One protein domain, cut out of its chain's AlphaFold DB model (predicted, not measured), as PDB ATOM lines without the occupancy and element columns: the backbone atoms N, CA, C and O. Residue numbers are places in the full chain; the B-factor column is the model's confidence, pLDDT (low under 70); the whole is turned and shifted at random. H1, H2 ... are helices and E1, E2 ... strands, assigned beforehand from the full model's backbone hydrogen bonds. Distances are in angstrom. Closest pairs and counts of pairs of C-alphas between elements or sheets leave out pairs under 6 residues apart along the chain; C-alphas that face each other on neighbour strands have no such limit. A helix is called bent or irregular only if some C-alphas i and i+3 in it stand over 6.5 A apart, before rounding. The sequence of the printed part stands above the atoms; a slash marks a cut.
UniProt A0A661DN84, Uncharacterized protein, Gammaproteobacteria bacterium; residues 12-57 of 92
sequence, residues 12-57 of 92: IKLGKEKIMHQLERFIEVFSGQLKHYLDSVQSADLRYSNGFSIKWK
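Overview. This is residues 12 to 57 of the 92 residues of an uncharacterized protein of Gammaproteobacteria bacterium (UniProt A0A661DN84). A long helix, H1, makes one side of this small domain, and a hairpin of two short strands, E1 and E2, makes the other. H1 turns sharply near residue 34, and its last residues lead round one end into E1; the opening residues 12 to 13 pair beside E1. The printed part has 46 residues, with one named helix and then two named strands, in a sheet of order E1 - E2, antiparallel. The class is mixed, helices and strands. The whole is compact, with a radius of gyration of the C-alphas of 10.3 A and spans of 28 by 19 by 13 A.

Along the chain. The printed part begins at Ile 12, with its C-alpha at (29.651, 17.167, 35.479). H1 covers residues 19 to 40, 24.1 A from first to last C-alpha, and begins at C-alpha 19, (19.218, 20.537, 38.729). It is irregular: C-alphas 36 and 39 are 7.9 A apart. E1 is residues 41 to 45, 11.4 A long. E2 is residues 53 to 56, 9.9 A long, and ends at C-alpha 56, (38.471, 20.370, 27.020).

Arrangement. Residues 12 to 13 pair with residues 44 to 45 of E1, parallel. H1 has a kink of 91 degrees near residue 34; 10 of its 18 O i to N i+4 pairs are within hydrogen-bond range. H1 and E1 are near each other, with 5 pairs of C-alphas within 10 A. E1 and E2 form a hairpin, antiparallel at 161 degrees; N 45 and O 53 are 2.8 A apart and N 55 and O 43 are 2.8 A apart, both within hydrogen-bond range. The closest C-alphas of H1 and E2, those of Ser 40 and Trp 56, are 5.8 A apart.

Size, cuts and confidence. The C-alphas farthest apart, those of Glu 17 and His 36, are 29.1 A apart. The printed part has no cut. The link from H1 to E1 is tight, and that from E1 to E2, 7 residues, is short. Mean pLDDT of the printed part is 88.6, and no printed residue is under 70.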
ATOM      1  N   ILE A  12      30.698  16.137  35.511       88.50
ATOM      2  CA  ILE A  12      29.651  17.167  35.479       88.50
ATOM      3  C   ILE A  12      29.556  17.841  36.850       88.50
ATOM      4  O   ILE A  12      29.449  17.171  37.874       88.50
ATOM      5  N   LYS A  13      29.580  19.176  36.889       90.25
ATOM      6  CA  LYS A  13      29.298  19.964  38.096       90.25
ATOM      7  C   LYS A  13      27.878  20.503  38.023       90.25
ATOM      8  O   LYS A  13      27.531  21.218  37.089       90.25
ATOM      9  N   LEU A  14      27.079  20.181  39.032       87.44
ATOM     10  CA  LEU A  14      25.694  20.627  39.158       87.44
ATOM     11  C   LEU A  14      25.551  21.695  40.241       87.44
ATOM     12  O   LEU A  14      26.267  21.677  41.248       87.44
ATOM     13  N   GLY A  15      24.624  22.629  40.017       82.50
ATOM     14  CA  GLY A  15      24.195  23.599  41.020       82.50
ATOM     15  C   GLY A  15      23.423  22.948  42.165       82.50
ATOM     16  O   GLY A  15      23.084  21.766  42.123       82.50
ATOM     17  N   LYS A  16      23.143  23.732  43.209       83.00
ATOM     18  CA  LYS A  16      22.348  23.277  44.361       83.00
ATOM     19  C   LYS A  16      20.840  23.274  44.086       83.00
ATOM     20  O   LYS A  16      20.103  22.570  44.760       83.00
ATOM     21  N   GLU A  17      20.395  24.036  43.093       83.25
ATOM     22  CA  GLU A  17      18.984  24.236  42.757       83.25
ATOM     23  C   GLU A  17      18.766  24.055  41.258       83.25
ATOM     24  O   GLU A  17      19.719  24.162  40.490       83.25
ATOM     25  N   LYS A  18      17.515  23.809  40.838       84.12
ATOM     26  CA  LYS A  18      17.105  23.687  39.423       84.12
ATOM     27  C   LYS A  18      17.912  22.648  38.632       84.12
ATOM     28  O   LYS A  18      18.197  22.844  37.451       84.12
ATOM     29  N   ILE A  19      18.328  21.565  39.295       87.19
ATOM     30  CA  ILE A  19      19.218  20.537  38.729       87.19
ATOM     31  C   ILE A  19      18.631  19.953  37.441       87.19
ATOM     32  O   ILE A  19      19.340  19.874  36.446       87.19
ATOM     33  N   MET A  20      17.333  19.631  37.435       89.56
ATOM     34  CA  MET A  20      16.655  19.058  36.266       89.56
ATOM     35  C   MET A  20      16.725  19.977  35.046       89.56
ATOM     36  O   MET A  20      17.193  19.556  33.999       89.56
ATOM     37  N   HIS A  21      16.392  21.257  35.214       89.75
ATOM     38  CA  HIS A  21      16.450  22.243  34.133       89.75
ATOM     39  C   HIS A  21      17.874  22.438  33.572       89.75
ATOM     40  O   HIS A  21      18.069  22.624  32.373       89.75
ATOM     41  N   GLN A  22      18.901  22.388  34.430       90.81
ATOM     42  CA  GLN A  22      20.301  22.422  33.982       90.81
ATOM     43  C   GLN A  22      20.673  21.162  33.192       90.81
ATOM     44  O   GLN A  22      21.403  21.256  32.205       90.81
ATOM     45  N   LEU A  23      20.183  19.998  33.630       89.75
ATOM     46  CA  LEU A  23      20.450  18.715  32.991       89.75
ATOM     47  C   LEU A  23      19.759  18.607  31.628       89.75
ATOM     48  O   LEU A  23      20.398  18.197  30.668       89.75
ATOM     49  N   GLU A  24      18.494  19.020  31.529       91.31
ATOM     50  CA  GLU A  24      17.722  19.033  30.278       91.31
ATOM     51  C   GLU A  24      18.413  19.879  29.214       91.31
ATOM     52  O   GLU A  24      18.724  19.381  28.135       91.31
ATOM     53  N   ARG A  25      18.769  21.122  29.559       90.44
ATOM     54  CA  ARG A  25      19.515  22.007  28.659       90.44
ATOM     55  C   ARG A  25      20.858  21.408  28.243       90.44
ATOM     56  O   ARG A  25      21.289  21.568  27.104       90.44
ATOM     57  N   PHE A  26      21.550  20.744  29.168       90.62
ATOM     58  CA  PHE A  26      22.795  20.065  28.835       90.62
ATOM     59  C   PHE A  26      22.559  18.933  27.828       90.62
ATOM     60  O   PHE A  26      23.256  18.889  26.822       90.62
ATOM     61  N   ILE A  27      21.563  18.071  28.045       90.00
ATOM     62  CA  ILE A  27      21.228  16.950  27.152       90.00
ATOM     63  C   ILE A  27      20.817  17.445  25.760       90.00
ATOM     64  O   ILE A  27      21.260  16.880  24.757       90.00
ATOM     65  N   GLU A  28      20.023  18.513  25.683       91.44
ATOM     66  CA  GLU A  28      19.598  19.128  24.421       91.44
ATOM     67  C   GLU A  28      20.804  19.546  23.568       91.44
ATOM     68  O   GLU A  28      20.936  19.139  22.415       91.44
ATOM     69  N   VAL A  29      21.755  20.276  24.155       88.19
ATOM     70  CA  VAL A  29      22.962  20.715  23.439       88.19
ATOM     71  C   VAL A  29      23.918  19.546  23.172       88.19
ATOM     72  O   VAL A  29      24.552  19.478  22.113       88.19
ATOM     73  N   PHE A  30      24.031  18.615  24.120       86.06
ATOM     74  CA  PHE A  30      24.962  17.494  24.052       86.06
ATOM     75  C   PHE A  30      24.585  16.480  22.974       86.06
ATOM     76  O   PHE A  30      25.453  16.031  22.231       86.06
ATOM     77  N   SER A  31      23.299  16.155  22.852       85.75
ATOM     78  CA  SER A  31      22.787  15.202  21.860       85.75
ATOM     79  C   SER A  31      22.964  15.672  20.411       85.75
ATOM     80  O   SER A  31      23.094  14.835  19.518       85.75
ATOM     81  N   GLY A  32      23.023  16.988  20.190       87.94
ATOM     82  CA  GLY A  32      23.313  17.590  18.893       87.94
ATOM     83  C   GLY A  32      24.794  17.912  18.720       87.94
ATOM     84  O   GLY A  32      25.589  17.096  18.258       87.94
ATOM     85  N   GLN A  33      25.163  19.140  19.074       85.56
ATOM     86  CA  GLN A  33      26.433  19.754  18.672       85.56
ATOM     87  C   GLN A  33      27.646  19.159  19.389       85.56
ATOM     88  O   GLN A  33      28.741  19.111  18.829       85.56
ATOM     89  N   LEU A  34      27.466  18.716  20.635       84.25
ATOM     90  CA  LEU A  34      28.577  18.262  21.469       84.25
ATOM     91  C   LEU A  34      28.893  16.769  21.323       84.25
ATOM     92  O   LEU A  34      29.975  16.343  21.728       84.25
ATOM     93  N   LYS A  35      27.999  15.989  20.705       85.06
ATOM     94  CA  LYS A  35      28.134  14.534  20.558       85.06
ATOM     95  C   LYS A  35      29.448  14.129  19.890       85.06
ATOM     96  O   LYS A  35      30.073  13.162  20.307       85.06
ATOM     97  N   HIS A  36      29.891  14.886  18.888       88.19
ATOM     98  CA  HIS A  36      31.128  14.606  18.151       88.19
ATOM     99  C   HIS A  36      32.408  14.895  18.947       88.19
ATOM    100  O   HIS A  36      33.476  14.424  18.572       88.19
ATOM    101  N   TYR A  37      32.313  15.651  20.041       86.75
ATOM    102  CA  TYR A  37      33.463  16.056  20.848       86.75
ATOM    103  C   TYR A  37      33.554  15.307  22.176       86.75
ATOM    104  O   TYR A  37      34.348  15.687  23.033       86.75
ATOM    105  N   LEU A  38      32.747  14.263  22.364       82.56
ATOM    106  CA  LEU A  38      32.586  13.566  23.638       82.56
ATOM    107  C   LEU A  38      33.923  13.071  24.207       82.56
ATOM    108  O   LEU A  38      34.215  13.284  25.383       82.56
ATOM    109  N   ASP A  39      34.785  12.531  23.347       85.88
ATOM    110  CA  ASP A  39      36.115  12.053  23.732       85.88
ATOM    111  C   ASP A  39      37.092  13.187  24.068       85.88
ATOM    112  O   ASP A  39      38.075  12.959  24.774       85.88
ATOM    113  N   SER A  40      36.803  14.414  23.638       88.12
ATOM    114  CA  SER A  40      37.603  15.618  23.886       88.12
ATOM    115  C   SER A  40      37.117  16.424  25.093       88.12
ATOM    116  O   SER A  40      37.819  17.331  25.542       88.12
ATOM    117  N   VAL A  41      35.940  16.125  25.651       88.75
ATOM    118  CA  VAL A  41      35.416  16.821  26.835       88.75
ATOM    119  C   VAL A  41      35.999  16.209  28.110       88.75
ATOM    120  O   VAL A  41      35.910  15.009  28.350       88.75
ATOM    121  N   GLN A  42      36.586  17.047  28.965       89.69
ATOM    122  CA  GLN A  42      37.053  16.656  30.298       89.69
ATOM    123  C   GLN A  42      35.976  16.883  31.367       89.69
ATOM    124  O   GLN A  42      35.785  16.057  32.263       89.69
ATOM    125  N   SER A  43      35.291  18.028  31.320       91.00
ATOM    126  CA  SER A  43      34.229  18.334  32.280       91.00
ATOM    127  C   SER A  43      33.233  19.370  31.771       91.00
ATOM    128  O   SER A  43      33.619  20.262  31.020       91.00
ATOM    129  N   ALA A  44      32.003  19.324  32.279       91.81
ATOM    130  CA  ALA A  44      30.977  20.343  32.090       91.81
ATOM    131  C   ALA A  44      30.589  20.982  33.435       91.81
ATOM    132  O   ALA A  44      30.407  20.285  34.434       91.81
ATOM    133  N   ASP A  45      30.453  22.304  33.478       92.75
ATOM    134  CA  ASP A  45      29.959  23.040  34.644       92.75
ATOM    135  C   ASP A  45      28.591  23.645  34.342       92.75
ATOM    136  O   ASP A  45      28.485  24.619  33.595       92.75
ATOM    137  N   LEU A  46      27.544  23.040  34.905       92.88
ATOM    138  CA  LEU A  46      26.155  23.378  34.610       92.88
ATOM    139  C   LEU A  46      25.565  24.407  35.576       92.88
ATOM    140  O   LEU A  46      24.419  24.788  35.390       92.88
ATOM    141  N   ARG A  47      26.328  24.881  36.573       90.75
ATOM    142  CA  ARG A  47      25.838  25.724  37.685       90.75
ATOM    143  C   ARG A  47      25.216  27.059  37.259       90.75
ATOM    144  O   ARG A  47      24.613  27.737  38.089       90.75
ATOM    145  N   TYR A  48      25.392  27.465  36.006       90.06
ATOM    146  CA  TYR A  48      24.900  28.731  35.484       90.06
ATOM    147  C   TYR A  48      23.426  28.633  35.075       90.06
ATOM    148  O   TYR A  48      22.976  27.649  34.491       90.06
ATOM    149  N   SER A  49      22.648  29.679  35.348       84.75
ATOM    150  CA  SER A  49      21.205  29.702  35.068       84.75
ATOM    151  C   SER A  49      20.879  29.557  33.580       84.75
ATOM    152  O   SER A  49      19.939  28.843  33.232       84.75
ATOM    153  N   ASN A  50      21.693  30.171  32.717       87.62
ATOM    154  CA  ASN A  50      21.394  30.361  31.294       87.62
ATOM    155  C   ASN A  50      22.309  29.561  30.355       87.62
ATOM    156  O   ASN A  50      22.282  29.766  29.148       87.62
ATOM    157  N   GLY A  51      23.149  28.670  30.882       89.75
ATOM    158  CA  GLY A  51      24.108  27.944  30.057       89.75
ATOM    159  C   GLY A  51      24.982  27.000  30.864       89.75
ATOM    160  O   GLY A  51      24.618  26.601  31.971       89.75
ATOM    161  N   PHE A  52      26.119  26.634  30.285       93.00
ATOM    162  CA  PHE A  52      27.156  25.848  30.936       93.00
ATOM    163  C   PHE A  52      28.519  26.096  30.288       93.00
ATOM    164  O   PHE A  52      28.607  26.577  29.159       93.00
ATOM    165  N   SER A  53      29.586  25.760  31.007       93.50
ATOM    166  CA  SER A  53      30.956  25.837  30.495       93.50
ATOM    167  C   SER A  53      31.530  24.444  30.278       93.50
ATOM    168  O   SER A  53      31.238  23.524  31.041       93.50
ATOM    169  N   ILE A  54      32.378  24.299  29.262       92.69
ATOM    170  CA  ILE A  54      33.075  23.052  28.942       92.69
ATOM    171  C   ILE A  54      34.568  23.239  29.187       92.69
ATOM    172  O   ILE A  54      35.159  24.244  28.793       92.69
ATOM    173  N   LYS A  55      35.182  22.244  29.823       92.06
ATOM    174  CA  LYS A  55      36.630  22.084  29.879       92.06
ATOM    175  C   LYS A  55      37.027  20.980  28.914       92.06
ATOM    176  O   LYS A  55      36.559  19.848  29.045       92.06
ATOM    177  N   TRP A  56      37.905  21.311  27.980       92.44
ATOM    178  CA  TRP A  56      38.471  20.370  27.020       92.44
ATOM    179  C   TRP A  56      39.623  19.581  27.647       92.44
ATOM    180  O   TRP A  56      40.337  20.092  28.517       92.44
ATOM    181  N   LYS A  57      39.810  18.333  27.216       89.50
ATOM    182  CA  LYS A  57      41.027  17.573  27.506       89.50
ATOM    183  C   LYS A  57      42.199  18.292  26.842       89.50
ATOM    184  O   LYS A  57      42.087  18.776  25.718       89.50
TER     185      LYS A  57